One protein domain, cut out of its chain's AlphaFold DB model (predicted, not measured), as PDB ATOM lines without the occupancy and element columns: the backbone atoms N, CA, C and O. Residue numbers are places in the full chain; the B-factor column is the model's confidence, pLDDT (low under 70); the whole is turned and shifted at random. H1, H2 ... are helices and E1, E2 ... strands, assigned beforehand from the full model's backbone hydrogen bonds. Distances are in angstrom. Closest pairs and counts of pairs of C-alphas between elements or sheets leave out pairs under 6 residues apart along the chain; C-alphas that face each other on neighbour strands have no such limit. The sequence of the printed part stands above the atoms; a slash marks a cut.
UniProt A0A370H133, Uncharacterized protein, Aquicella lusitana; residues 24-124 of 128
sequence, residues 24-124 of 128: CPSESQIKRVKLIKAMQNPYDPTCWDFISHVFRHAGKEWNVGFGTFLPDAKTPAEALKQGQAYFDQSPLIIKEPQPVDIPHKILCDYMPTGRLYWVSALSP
ATOM      1  N   CYS A  24     207.738 211.409 263.431       96.81
ATOM      2  CA  CYS A  24     207.905 211.082 262.025       96.81
ATOM      3  C   CYS A  24     208.612 209.731 261.853       96.81
ATOM      4  O   CYS A  24     209.459 209.378 262.680       96.81
ATOM      5  N   PRO A  25     208.284 208.961 260.798       96.88
ATOM      6  CA  PRO A  25     209.048 207.769 260.448       96.88
ATOM      7  C   PRO A  25     210.543 208.083 260.272       96.88
ATOM      8  O   PRO A  25     210.921 209.141 259.792       96.88
ATOM      9  N   SER A  26     211.427 207.160 260.638       95.81
ATOM     10  CA  SER A  26     212.868 207.359 260.414       95.81
ATOM     11  C   SER A  26     213.224 207.314 258.924       95.81
ATOM     12  O   SER A  26     212.551 206.627 258.150       95.81
ATOM     13  N   GLU A  27     214.355 207.916 258.533       95.44
ATOM     14  CA  GLU A  27     214.949 207.749 257.191       95.44
ATOM     15  C   GLU A  27     214.956 206.275 256.747       95.44
ATOM     16  O   GLU A  27     214.559 205.949 255.629       95.44
ATOM     17  N   SER A  28     215.322 205.357 257.648       95.12
ATOM     18  CA  SER A  28     215.358 203.926 257.339       95.12
ATOM     19  C   SER A  28     213.980 203.351 256.981       95.12
ATOM     20  O   SER A  28     213.891 202.469 256.132       95.12
ATOM     21  N   GLN A  29     212.900 203.827 257.610       96.25
ATOM     22  CA  GLN A  29     211.534 203.416 257.277       96.25
ATOM     23  C   GLN A  29     211.101 204.017 255.944       96.25
ATOM     24  O   GLN A  29     210.594 203.281 255.102       96.25
ATOM     25  N   ILE A  30     211.371 205.308 255.728       97.88
ATOM     26  CA  ILE A  30     211.058 206.009 254.477       97.88
ATOM     27  C   ILE A  30     211.731 205.327 253.288       97.88
ATOM     28  O   ILE A  30     211.080 205.028 252.298       97.88
ATOM     29  N   LYS A  31     213.020 205.002 253.392       96.31
ATOM     30  CA  LYS A  31     213.807 204.441 252.284       96.31
ATOM     31  C   LYS A  31     213.551 202.951 252.027       96.31
ATOM     32  O   LYS A  31     213.989 202.435 251.006       96.31
ATOM     33  N   ARG A  32     212.837 202.247 252.916       96.94
ATOM     34  CA  ARG A  32     212.427 200.843 252.705       96.94
ATOM     35  C   ARG A  32     211.148 200.700 251.883       96.94
ATOM     36  O   ARG A  32     210.828 199.584 251.469       96.94
ATOM     37  N   VAL A  33     210.401 201.783 251.667       97.81
ATOM     38  CA  VAL A  33     209.119 201.690 250.968       97.81
ATOM     39  C   VAL A  33     209.297 201.414 249.472       97.81
ATOM     40  O   VAL A  33     210.352 201.646 248.881       97.81
ATOM     41  N   LYS A  34     208.228 200.929 248.841       98.19
ATOM     42  CA  LYS A  34     208.125 200.750 247.391       98.19
ATOM     43  C   LYS A  34     207.039 201.654 246.844       98.19
ATOM     44  O   LYS A  34     205.941 201.669 247.401       98.19
ATOM     45  N   LEU A  35     207.367 202.383 245.783       98.31
ATOM     46  CA  LEU A  35     206.440 203.205 245.016       98.31
ATOM     47  C   LEU A  35     205.503 202.277 244.237       98.31
ATOM     48  O   LEU A  35     205.958 201.346 243.576       98.31
ATOM     49  N   ILE A  36     204.197 202.506 244.350       97.50
ATOM     50  CA  ILE A  36     203.156 201.647 243.761       97.50
ATOM     51  C   ILE A  36     202.279 202.382 242.749       97.50
ATOM     52  O   ILE A  36     201.628 201.746 241.925       97.50
ATOM     53  N   LYS A  37     202.267 203.714 242.794       97.38
ATOM     54  CA  LYS A  37     201.488 204.561 241.892       97.38
ATOM     55  C   LYS A  37     202.341 205.719 241.407       97.38
ATOM     56  O   LYS A  37     203.080 206.294 242.200       97.38
ATOM     57  N   ALA A  38     202.211 206.038 240.123       97.56
ATOM     58  CA  ALA A  38     202.790 207.216 239.494       97.56
ATOM     59  C   ALA A  38     201.684 208.023 238.813       97.56
ATOM     60  O   ALA A  38     200.799 207.456 238.169       97.56
ATOM     61  N   MET A  39     201.742 209.337 238.962       96.75
ATOM     62  CA  MET A  39     200.813 210.299 238.387       96.75
ATOM     63  C   MET A  39     201.645 211.400 237.745       96.75
ATOM     64  O   MET A  39     202.572 211.915 238.361       96.75
ATOM     65  N   GLN A  40     201.346 211.741 236.500       96.56
ATOM     66  CA  GLN A  40     202.007 212.864 235.849       96.56
ATOM     67  C   GLN A  40     201.404 214.164 236.379       96.56
ATOM     68  O   GLN A  40     200.179 214.265 236.517       96.56
ATOM     69  N   ASN A  41     202.246 215.151 236.676       93.06
ATOM     70  CA  ASN A  41     201.768 216.444 237.134       93.06
ATOM     71  C   ASN A  41     200.967 217.125 236.004       93.06
ATOM     72  O   ASN A  41     201.452 217.210 234.873       93.06
ATOM     73  N   PRO A  42     199.749 217.632 236.270       92.06
ATOM     74  CA  PRO A  42     198.902 218.210 235.227       92.06
ATOM     75  C   PRO A  42     199.430 219.540 234.667       92.06
ATOM     76  O   PRO A  42     198.974 219.972 233.609       92.06
ATOM     77  N   TYR A  43     200.362 220.197 235.363       93.38
ATOM     78  CA  TYR A  43     200.925 221.490 234.972       93.38
ATOM     79  C   TYR A  43     202.331 221.383 234.370       93.38
ATOM     80  O   TYR A  43     202.761 222.306 233.681       93.38
ATOM     81  N   ASP A  44     203.033 220.269 234.597       94.00
ATOM     82  CA  ASP A  44     204.356 220.003 234.032       94.00
ATOM     83  C   ASP A  44     204.479 218.516 233.647       94.00
ATOM     84  O   ASP A  44     204.656 217.668 234.523       94.00
ATOM     85  N   PRO A  45     204.433 218.167 232.347       92.31
ATOM     86  CA  PRO A  45     204.485 216.776 231.901       92.31
ATOM     87  C   PRO A  45     205.843 216.104 232.150       92.31
ATOM     88  O   PRO A  45     205.966 214.888 232.008       92.31
ATOM     89  N   THR A  46     206.882 216.860 232.501       94.88
ATOM     90  CA  THR A  46     208.168 216.282 232.900       94.88
ATOM     91  C   THR A  46     208.188 215.905 234.377       94.88
ATOM     92  O   THR A  46     209.026 215.104 234.779       94.88
ATOM     93  N   CYS A  47     207.260 216.425 235.180       96.62
ATOM     94  CA  CYS A  47     207.166 216.175 236.608       96.62
ATOM     95  C   CYS A  47     206.218 215.003 236.907       96.62
ATOM     96  O   CYS A  47     205.117 214.906 236.359       96.62
ATOM     97  N   TRP A  48     206.656 214.107 237.789       97.94
ATOM     98  CA  TRP A  48     205.910 212.922 238.194       97.94
ATOM     99  C   TRP A  48     205.817 212.826 239.712       97.94
ATOM    100  O   TRP A  48     206.823 212.944 240.412       97.94
ATOM    101  N   ASP A  49     204.611 212.521 240.181       97.12
ATOM    102  CA  ASP A  49     204.266 212.307 241.579       97.12
ATOM    103  C   ASP A  49     204.063 210.814 241.831       97.12
ATOM    104  O   ASP A  49     203.438 210.097 241.046       97.12
ATOM    105  N   PHE A  50     204.552 210.337 242.963       97.81
ATOM    106  CA  PHE A  50     204.562 208.937 243.340       97.81
ATOM    107  C   PHE A  50     203.989 208.741 244.731       97.81
ATOM    108  O   PHE A  50     204.181 209.564 245.627       97.81
ATOM    109  N   ILE A  51     203.336 207.598 244.919       97.69
ATOM    110  CA  ILE A  51     202.827 207.158 246.216       97.69
ATOM    111  C   ILE A  51     203.374 205.765 246.520       97.69
ATOM    112  O   ILE A  51     203.351 204.879 245.658       97.69
ATOM    113  N   SER A  52     203.864 205.565 247.743       98.44
ATOM    114  CA  SER A  52     204.305 204.259 248.228       98.44
ATOM    115  C   SER A  52     203.172 203.386 248.759       98.44
ATOM    116  O   SER A  52     202.064 203.853 249.024       98.44
ATOM    117  N   HIS A  53     203.480 202.114 249.011       97.25
ATOM    118  CA  HIS A  53     202.642 201.288 249.876       97.25
ATOM    119  C   HIS A  53     202.474 201.912 251.269       97.25
ATOM    120  O   HIS A  53     203.309 202.704 251.723       97.25
ATOM    121  N   VAL A  54     201.400 201.512 251.949       97.69
ATOM    122  CA  VAL A  54     201.121 201.921 253.326       97.69
ATOM    123  C   VAL A  54     201.970 201.118 254.304       97.69
ATOM    124  O   VAL A  54     202.125 199.907 254.158       97.69
ATOM    125  N   PHE A  55     202.495 201.787 255.323       97.25
ATOM    126  CA  PHE A  55     203.220 201.175 256.432       97.25
ATOM    127  C   PHE A  55     202.750 201.758 257.771       97.25
ATOM    128  O   PHE A  55     202.070 202.783 257.811       97.25
ATOM    129  N   ARG A  56     203.104 201.101 258.884       96.19
ATOM    130  CA  ARG A  56     202.755 201.566 260.235       96.19
ATOM    131  C   ARG A  56     203.948 202.187 260.951       96.19
ATOM    132  O   ARG A  56     205.048 201.637 260.924       96.19
ATOM    133  N   HIS A  57     203.707 203.303 261.633       95.38
ATOM    134  CA  HIS A  57     204.670 203.986 262.501       95.38
ATOM    135  C   HIS A  57     203.932 204.750 263.603       95.38
ATOM    136  O   HIS A  57     202.935 205.412 263.313       95.38
ATOM    137  N   ALA A  58     204.415 204.647 264.847       92.69
ATOM    138  CA  ALA A  58     203.810 205.285 266.026       92.69
ATOM    139  C   ALA A  58     202.275 205.105 266.078       92.69
ATOM    140  O   ALA A  58     201.511 206.067 266.099       92.69
ATOM    141  N   GLY A  59     201.818 203.853 265.951       91.94
ATOM    142  CA  GLY A  59     200.395 203.496 266.000       91.94
ATOM    143  C   GLY A  59     199.563 203.849 264.757       91.94
ATOM    144  O   GLY A  59     198.500 203.251 264.576       91.94
ATOM    145  N   LYS A  60     200.043 204.724 263.863       94.00
ATOM    146  CA  LYS A  60     199.312 205.233 262.685       94.00
ATOM    147  C   LYS A  60     199.761 204.603 261.367       94.00
ATOM    148  O   LYS A  60     200.838 204.014 261.277       94.00
ATOM    149  N   GLU A  61     198.919 204.744 260.349       96.50
ATOM    150  CA  GLU A  61     199.213 204.368 258.966       96.50
ATOM    151  C   GLU A  61     199.761 205.558 258.184       96.50
ATOM    152  O   GLU A  61     199.252 206.674 258.289       96.50
ATOM    153  N   TRP A  62     200.783 205.292 257.379       97.75
ATOM    154  CA  TRP A  62     201.506 206.287 256.602       97.75
ATOM    155  C   TRP A  62     201.748 205.785 255.184       97.75
ATOM    156  O   TRP A  62     201.917 204.587 254.972       97.75
ATOM    157  N   ASN A  63     201.853 206.696 254.224       98.06
ATOM    158  CA  ASN A  63     202.557 206.441 252.970       98.06
ATOM    159  C   ASN A  63     203.552 207.561 252.676       98.06
ATOM    160  O   ASN A  63     203.491 208.641 253.267       98.06
ATOM    161  N   VAL A  64     204.490 207.272 251.781       98.25
ATOM    162  CA  VAL A  64     205.454 208.240 251.270       98.25
ATOM    163  C   VAL A  64     204.924 208.814 249.965       98.25
ATOM    164  O   VAL A  64     204.605 208.068 249.038       98.25
ATOM    165  N   GLY A  65     204.851 210.139 249.910       97.25
ATOM    166  CA  GLY A  65     204.805 210.908 248.679       97.25
ATOM    167  C   GLY A  65     206.227 211.210 248.214       97.25
ATOM    168  O   GLY A  65     207.070 211.647 248.999       97.25
ATOM    169  N   PHE A  66     206.497 210.980 246.939       97.44
ATOM    170  CA  PHE A  66     207.749 211.353 246.287       97.44
ATOM    171  C   PHE A  66     207.416 212.050 244.980       97.44
ATOM    172  O   PHE A  66     206.443 211.681 244.336       97.44
ATOM    173  N   GLY A  67     208.213 213.017 244.555       96.81
ATOM    174  CA  GLY A  67     208.106 213.508 243.190       96.81
ATOM    175  C   GLY A  67     209.420 214.036 242.672       96.81
ATOM    176  O   GLY A  67     210.296 214.409 243.450       96.81
ATOM    177  N   THR A  68     209.584 213.962 241.357       97.62
ATOM    178  CA  THR A  68     210.823 214.289 240.643       97.62
ATOM    179  C   THR A  68     210.528 214.535 239.162       97.62
ATOM    180  O   THR A  68     209.427 214.260 238.680       97.62
ATOM    181  N   PHE A  69     211.524 215.021 238.426       97.06
ATOM    182  CA  PHE A  69     211.435 215.252 236.988       97.06
ATOM    183  C   PHE A  69     211.981 214.053 236.202       97.06
ATOM    184  O   PHE A  69     213.153 213.698 236.329       97.06
ATOM    185  N   LEU A  70     211.137 213.446 235.364       97.06
ATOM    186  CA  LEU A  70     211.446 212.330 234.466       97.06
ATOM    187  C   LEU A  70     211.003 212.686 233.031       97.06
ATOM    188  O   LEU A  70     209.958 212.211 232.575       97.06
ATOM    189  N   PRO A  71     211.764 213.519 232.297       95.06
ATOM    190  CA  PRO A  71     211.368 213.996 230.963       95.06
ATOM    191  C   PRO A  71     211.200 212.864 229.930       95.06
ATOM    192  O   PRO A  71     210.435 212.984 228.962       95.06
ATOM    193  N   ASP A  72     211.883 211.743 230.156       94.19
ATOM    194  CA  ASP A  72     211.902 210.601 229.245       94.19
ATOM    195  C   ASP A  72     210.812 209.563 229.542       94.19
ATOM    196  O   ASP A  72     210.500 208.753 228.672       94.19
ATOM    197  N   ALA A  73     210.191 209.587 230.726       97.06
ATOM    198  CA  ALA A  73     209.101 208.673 231.055       97.06
ATOM    199  C   ALA A  73     207.823 209.072 230.304       97.06
ATOM    200  O   ALA A  73     207.368 210.214 230.400       97.06
ATOM    201  N   LYS A  74     207.228 208.136 229.550       94.81
ATOM    202  CA  LYS A  74     206.005 208.385 228.762       94.81
ATOM    203  C   LYS A  74     204.783 207.684 229.334       94.81
ATOM    204  O   LYS A  74     203.657 208.037 228.993       94.81
ATOM    205  N   THR A  75     204.990 206.712 230.217       97.38
ATOM    206  CA  THR A  75     203.915 205.944 230.849       97.38
ATOM    207  C   THR A  75     204.083 205.877 232.369       97.38
ATOM    208  O   THR A  75     205.212 205.926 232.865       97.38
ATOM    209  N   PRO A  76     202.992 205.671 233.134       97.56
ATOM    210  CA  PRO A  76     203.085 205.460 234.580       97.56
ATOM    211  C   PRO A  76     203.975 204.275 234.980       97.56
ATOM    212  O   PRO A  76     204.644 204.326 236.008       97.56
ATOM    213  N   ALA A  77     204.018 203.211 234.172       97.88
ATOM    214  CA  ALA A  77     204.850 202.038 234.446       97.88
ATOM    215  C   ALA A  77     206.352 202.338 234.294       97.88
ATOM    216  O   ALA A  77     207.157 201.941 235.139       97.88
ATOM    217  N   GLU A  78     206.739 203.073 233.246       97.94
ATOM    218  CA  GLU A  78     208.115 203.553 233.074       97.94
ATOM    219  C   GLU A  78     208.503 204.531 234.180       97.94
ATOM    220  O   GLU A  78     209.578 204.391 234.770       97.94
ATOM    221  N   ALA A  79     207.608 205.473 234.498       98.25
ATOM    222  CA  ALA A  79     207.804 206.432 235.572       98.25
ATOM    223  C   ALA A  79     208.007 205.720 236.912       98.25
ATOM    224  O   ALA A  79     208.927 206.071 237.635       98.25
ATOM    225  N   LEU A  80     207.226 204.680 237.234       98.19
ATOM    226  CA  LEU A  80     207.412 203.892 238.460       98.19
ATOM    227  C   LEU A  80     208.797 203.249 238.536       98.19
ATOM    228  O   LEU A  80     209.450 203.311 239.577       98.19
ATOM    229  N   LYS A  81     209.269 202.653 237.437       98.06
ATOM    230  CA  LYS A  81     210.592 202.017 237.393       98.06
ATOM    231  C   LYS A  81     211.714 203.039 237.597       98.06
ATOM    232  O   LYS A  81     212.601 202.815 238.419       98.06
ATOM    233  N   GLN A  82     211.684 204.142 236.851       98.38
ATOM    234  CA  GLN A  82     212.699 205.194 236.939       98.38
ATOM    235  C   GLN A  82     212.619 205.943 238.276       98.38
ATOM    236  O   GLN A  82     213.637 206.161 238.928       98.38
ATOM    237  N   GLY A  83     211.406 206.264 238.719       98.12
ATOM    238  CA  GLY A  83     211.111 206.931 239.981       98.12
ATOM    239  C   GLY A  83     211.556 206.116 241.188       98.12
ATOM    240  O   GLY A  83     212.152 206.685 242.092       98.12
ATOM    241  N   GLN A  84     211.368 204.791 241.190       98.50
ATOM    242  CA  GLN A  84     211.893 203.937 242.263       98.50
ATOM    243  C   GLN A  84     213.425 203.970 242.301       98.50
ATOM    244  O   GLN A  84     213.997 204.117 243.376       98.50
ATOM    245  N   ALA A  85     214.091 203.870 241.146       98.00
ATOM    246  CA  ALA A  85     215.551 203.927 241.082       98.00
ATOM    247  C   ALA A  85     216.093 205.284 241.563       98.00
ATOM    248  O   ALA A  85     217.059 205.319 242.325       98.00
ATOM    249  N   TYR A  86     215.442 206.387 241.173       97.88
ATOM    250  CA  TYR A  86     215.769 207.728 241.661       97.88
ATOM    251  C   TYR A  86     215.547 207.799 243.177       97.88
ATOM    252  O   TYR A  86     216.460 208.150 243.922       97.88
ATOM    253  N   PHE A  87     214.357 207.423 243.651       97.94
ATOM    254  CA  PHE A  87     213.997 207.460 245.064       97.94
ATOM    255  C   PHE A  87     214.978 206.676 245.931       97.94
ATOM    256  O   PHE A  87     215.364 207.176 246.982       97.94
ATOM    257  N   ASP A  88     215.431 205.496 245.495       97.62
ATOM    258  CA  ASP A  88     216.388 204.664 246.234       97.62
ATOM    259  C   ASP A  88     217.737 205.386 246.430       97.62
ATOM    260  O   ASP A  88     218.337 205.299 247.504       97.62
ATOM    261  N   GLN A  89     218.169 206.189 245.456       96.25
ATOM    262  CA  GLN A  89     219.459 206.895 245.469       96.25
ATOM    263  C   GLN A  89     219.387 208.311 246.066       96.25
ATOM    264  O   GLN A  89     220.393 208.817 246.560       96.25
ATOM    265  N   SER A  90     218.209 208.941 246.071       94.75
ATOM    266  CA  SER A  90     218.016 210.297 246.599       94.75
ATOM    267  C   SER A  90     218.333 210.417 248.087       94.75
ATOM    268  O   SER A  90     217.708 209.716 248.888       94.75
ATOM    269  N   PRO A  91     219.201 211.340 248.523       94.12
ATOM    270  CA  PRO A  91     219.358 211.610 249.947       94.12
ATOM    271  C   PRO A  91     218.100 212.266 250.541       94.12
ATOM    272  O   PRO A  91     217.339 212.938 249.845       94.12
ATOM    273  N   LEU A  92     217.889 212.107 251.844       94.50
ATOM    274  CA  LEU A  92     216.951 212.937 252.603       94.50
ATOM    275  C   LEU A  92     217.739 214.082 253.251       94.50
ATOM    276  O   LEU A  92     218.780 213.833 253.860       94.50
ATOM    277  N   ILE A  93     217.271 215.329 253.121       93.31
ATOM    278  CA  ILE A  93     217.941 216.491 253.732       93.31
ATOM    279  C   ILE A  93     217.730 216.471 255.247       93.31
ATOM    280  O   ILE A  93     218.677 216.654 256.011       93.31
ATOM    281  N   ILE A  94     216.493 216.228 255.681       92.38
ATOM    282  CA  ILE A  94     216.138 216.123 257.096       92.38
ATOM    283  C   ILE A  94     215.876 214.655 257.405       92.38
ATOM    284  O   ILE A  94     214.946 214.068 256.867       92.38
ATOM    285  N   LYS A  95     216.697 214.054 258.269       90.12
ATOM    286  CA  LYS A  95     216.608 212.621 258.604       90.12
ATOM    287  C   LYS A  95     215.554 212.304 259.663       90.12
ATOM    288  O   LYS A  95     215.016 211.199 259.688       90.12
ATOM    289  N   GLU A  96     215.278 213.284 260.517       90.12
ATOM    290  CA  GLU A  96     214.335 213.208 261.634       90.12
ATOM    291  C   GLU A  96     213.479 214.485 261.664       90.12
ATOM    292  O   GLU A  96     213.677 215.355 262.517       90.12
ATOM    293  N   PRO A  97     212.579 214.675 260.681       94.44
ATOM    294  CA  PRO A  97     211.707 215.838 260.681       94.44
ATOM    295  C   PRO A  97     210.745 215.790 261.870       94.44
ATOM    296  O   PRO A  97     210.422 214.725 262.397       94.44
ATOM    297  N   GLN A  98     210.273 216.962 262.282       94.88
ATOM    298  CA  GLN A  98     209.172 217.056 263.234       94.88
ATOM    299  C   GLN A  98     207.838 216.932 262.487       94.88
ATOM    300  O   GLN A  98     207.740 217.408 261.352       94.88
ATOM    301  N   PRO A  99     206.817 216.301 263.090       95.56
ATOM    302  CA  PRO A  99     205.498 216.230 262.482       95.56
ATOM    303  C   PRO A  99     204.893 217.632 262.385       95.56
ATOM    304  O   PRO A  99     204.925 218.406 263.341       95.56
ATOM    305  N   VAL A 100     204.324 217.943 261.226       95.19
ATOM    306  CA  VAL A 100     203.584 219.180 260.981       95.19
ATOM    307  C   VAL A 100     202.119 218.830 260.792       95.19
ATOM    308  O   VAL A 100     201.759 218.105 259.862       95.19
ATOM    309  N   ASP A 101     201.268 219.360 261.664       94.12
ATOM    310  CA  ASP A 101     199.825 219.262 261.490       94.12
ATOM    311  C   ASP A 101     199.385 220.184 260.350       94.12
ATOM    312  O   ASP A 101     199.596 221.398 260.367       94.12
ATOM    313  N   ILE A 102     198.751 219.592 259.346       91.69
ATOM    314  CA  ILE A 102     198.074 220.289 258.254       91.69
ATOM    315  C   ILE A 102     196.583 219.925 258.307       91.69
ATOM    316  O   ILE A 102     196.211 218.958 258.977       91.69
ATOM    317  N   PRO A 103     195.680 220.660 257.633       93.94
ATOM    318  CA  PRO A 103     194.254 220.355 257.694       93.94
ATOM    319  C   PRO A 103     193.955 218.867 257.436       93.94
ATOM    320  O   PRO A 103     194.196 218.341 256.349       93.94
ATOM    321  N   HIS A 104     193.436 218.199 258.473       91.38
ATOM    322  CA  HIS A 104     193.057 216.781 258.501       91.38
ATOM    323  C   HIS A 104     194.188 215.749 258.317       91.38
ATOM    324  O   HIS A 104     193.885 214.566 258.146       91.38
ATOM    325  N   LYS A 105     195.469 216.144 258.346       94.25
ATOM    326  CA  LYS A 105     196.608 215.228 258.160       94.25
ATOM    327  C   LYS A 105     197.824 215.656 258.982       94.25
ATOM    328  O   LYS A 105     197.971 216.817 259.331       94.25
ATOM    329  N   ILE A 106     198.736 214.721 259.212       95.38
ATOM    330  CA  ILE A 106     200.102 214.996 259.654       95.38
ATOM    331  C   ILE A 106     201.043 214.783 258.470       95.38
ATOM    332  O   ILE A 106     200.927 213.785 257.752       95.38
ATOM    333  N   LEU A 107     201.972 215.718 258.294       96.38
ATOM    334  CA  LEU A 107     203.021 215.696 257.285       96.38
ATOM    335  C   LEU A 107     204.396 215.619 257.954       96.38
ATOM    336  O   LEU A 107     204.685 216.354 258.894       96.38
ATOM    337  N   CYS A 108     205.264 214.774 257.413       97.25
ATOM    338  CA  CYS A 108     206.687 214.751 257.722       97.25
ATOM    339  C   CYS A 108     207.454 215.052 256.439       97.25
ATOM    340  O   CYS A 108     207.469 214.216 255.536       97.25
ATOM    341  N   ASP A 109     208.042 216.242 256.339       96.56
ATOM    342  CA  ASP A 109     208.765 216.689 255.147       96.56
ATOM    343  C   ASP A 109     210.274 216.460 255.307       96.56
ATOM    344  O   ASP A 109     210.916 217.019 256.195       96.56
ATOM    345  N   TYR A 110     210.840 215.620 254.443       96.69
ATOM    346  CA  TYR A 110     212.258 215.260 254.460       96.69
ATOM    347  C   TYR A 110     213.085 216.144 253.511       96.69
ATOM    348  O   TYR A 110     214.315 216.043 253.495       96.69
ATOM    349  N   MET A 111     212.423 216.996 252.712       94.75
ATOM    350  CA  MET A 111     213.001 217.801 251.632       94.75
ATOM    351  C   MET A 111     212.337 219.197 251.500       94.75
ATOM    352  O   MET A 111     211.990 219.586 250.384       94.75
ATOM    353  N   PRO A 112     212.216 220.019 252.564       82.62
ATOM    354  CA  PRO A 112     211.430 221.268 252.529       82.62
ATOM    355  C   PRO A 112     211.950 222.351 251.571       82.62
ATOM    356  O   PRO A 112     211.252 223.314 251.266       82.62
ATOM    357  N   THR A 113     213.185 222.217 251.089       81.69
ATOM    358  CA  THR A 113     213.805 223.114 250.099       81.69
ATOM    359  C   THR A 113     214.201 222.386 248.811       81.69
ATOM    360  O   THR A 113     214.971 222.915 248.002       81.69
ATOM    361  N   GLY A 114     213.699 221.162 248.613       73.06
ATOM    362  CA  GLY A 114     213.998 220.330 247.455       73.06
ATOM    363  C   GLY A 114     213.530 220.982 246.155       73.06
ATOM    364  O   GLY A 114     212.351 221.266 245.980       73.06
ATOM    365  N   ARG A 115     214.469 221.232 245.232       77.88
ATOM    366  CA  ARG A 115     214.167 221.785 243.895       77.88
ATOM    367  C   ARG A 115     214.121 220.728 242.797       77.88
ATOM    368  O   ARG A 115     213.478 220.942 241.781       77.88
ATOM    369  N   LEU A 116     214.846 219.627 242.988       89.62
ATOM    370  CA  LEU A 116     214.969 218.545 242.004       89.62
ATOM    371  C   LEU A 116     213.986 217.407 242.271       89.62
ATOM    372  O   LEU A 116     213.564 216.726 241.346       89.62
ATOM    373  N   TYR A 117     213.651 217.201 243.541       95.06
ATOM    374  CA  TYR A 117     212.691 216.216 244.003       95.06
ATOM    375  C   TYR A 117     212.215 216.598 245.406       95.06
ATOM    376  O   TYR A 117     212.865 217.392 246.096       95.06
ATOM    377  N   TRP A 118     211.120 215.991 245.848       95.81
ATOM    378  CA  TRP A 118     210.621 216.105 247.216       95.81
ATOM    379  C   TRP A 118     210.245 214.735 247.769       95.81
ATOM    380  O   TRP A 118     209.906 213.824 247.017       95.81
ATOM    381  N   VAL A 119     210.316 214.588 249.092       97.38
ATOM    382  CA  VAL A 119     209.943 213.366 249.812       97.38
ATOM    383  C   VAL A 119     209.203 213.769 251.074       97.38
ATOM    384  O   VAL A 119     209.742 214.505 251.901       97.38
ATOM    385  N   SER A 120     207.996 213.246 251.254       97.06
ATOM    386  CA  SER A 120     207.224 213.445 252.473       97.06
ATOM    387  C   SER A 120     206.478 212.182 252.883       97.06
ATOM    388  O   SER A 120     206.162 211.339 252.051       97.06
ATOM    389  N   ALA A 121     206.198 212.031 254.175       97.69
ATOM    390  CA  ALA A 121     205.290 211.003 254.676       97.69
ATOM    391  C   ALA A 121     203.998 211.647 255.178       97.69
ATOM    392  O   ALA A 121     204.052 212.670 255.862       97.69
ATOM    393  N   LEU A 122     202.852 211.046 254.851       97.31
ATOM    394  CA  LEU A 122     201.532 211.546 255.235       97.31
ATOM    395  C   LEU A 122     200.736 210.510 256.027       97.31
ATOM    396  O   LEU A 122     200.698 209.336 255.657       97.31
ATOM    397  N   SER A 123     200.062 210.976 257.081       96.31
ATOM    398  CA  SER A 123     199.083 210.219 257.868       96.31
ATOM    399  C   SER A 123     197.802 211.053 258.056       96.31
ATOM    400  O   SER A 123     197.887 212.146 258.614       96.31
ATOM    401  N   PRO A 124     196.602 210.559 257.703       95.56
ATOM    402  CA  PRO A 124     196.362 209.285 257.032       95.56
ATOM    403  C   PRO A 124     197.008 209.243 255.633       95.56
ATOM    404  O   PRO A 124     197.295 210.305 255.066       95.56
TER     405      PRO A 124
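This is residues 24 to 124 of the 128 residues of an uncharacterized protein of Aquicella lusitana (UniProt A0A370H133). A strongly twisted antiparallel sheet of seven strands makes a wall, with E4 and E7 running through its middle and helix H2 packed across one face over E1, E2 and E4. The hairpin of E5 and E6 extends the sheet beyond E7, while the short helix H1 only grazes it. The 101 printed residues hold two named helices and seven named strands in the order H1 E1 E2 E3 E4 H2 E5 E6 E7, and the class is mixed, helices and strands. The whole is compact, with a radius of gyration of the C-alphas of 13.1 A and spans of 38 by 26 by 24 A.

The sheet is branched at E4, residues 60 to 69. On one side of it lie E2, residues 47 to 52, with N 50 and O 66 at 2.7 A, and E3, residues 55 to 57, with N 55 and O 62 at 2.9 A. E7, residues 117 to 123, lies on the other side, with N 65 and O 120 at 2.8 A. E2 runs on into E3 at 72 degrees across a break of 2 residues. E1, residues 35 to 40, is an edge strand and forms a hairpin with E2, with N 39 and O 49 at 2.8 A. E5, residues 100 to 102, E6, residues 105 to 109, and E7 form a meander, each strand the antiparallel neighbour of the one before; N 100 and O 107 are 2.8 A apart, and N 106 and O 123 are 2.8 A apart. H2, residues 76 to 89, is on the sheet at a height of 8.1 A, over E1 and only just over E2 and E4, with 3 C-alphas falling on each of those two. It runs across the strands, at 64 degrees to E1 on the local plane; its closest C-alphas to E1 are those of Pro 76 and Ala 38, 5.2 A apart. H1, residues 27 to 31, only grazes the sheet with residues 29 to 31. H1 and H2 are close but not clearly touching, the closest C-alphas being those of Lys 31 and Asp 88 at 6.6 A. In both helices every O i to N i+4 pair is within hydrogen-bond range.

E4 is 30.1 A long, from C-alpha 60 at (199.312, 205.233, 262.685) to C-alpha 69. E7 measures 20.3 A and ends at C-alpha 123 at (199.083, 210.219, 257.868). H2 measures 19.7 A, E2 16.9 A, E1 14.0 A and E6 12.6 A. H1 begins at C-alpha 27 at (214.949, 207.749, 257.191).

The C-alphas of Gly 59 and Asp 72 are the two farthest apart, at 39.2 A. The printed part has no cut, and no link is long. Its mean pLDDT is 95.3, and no printed residue is under 70.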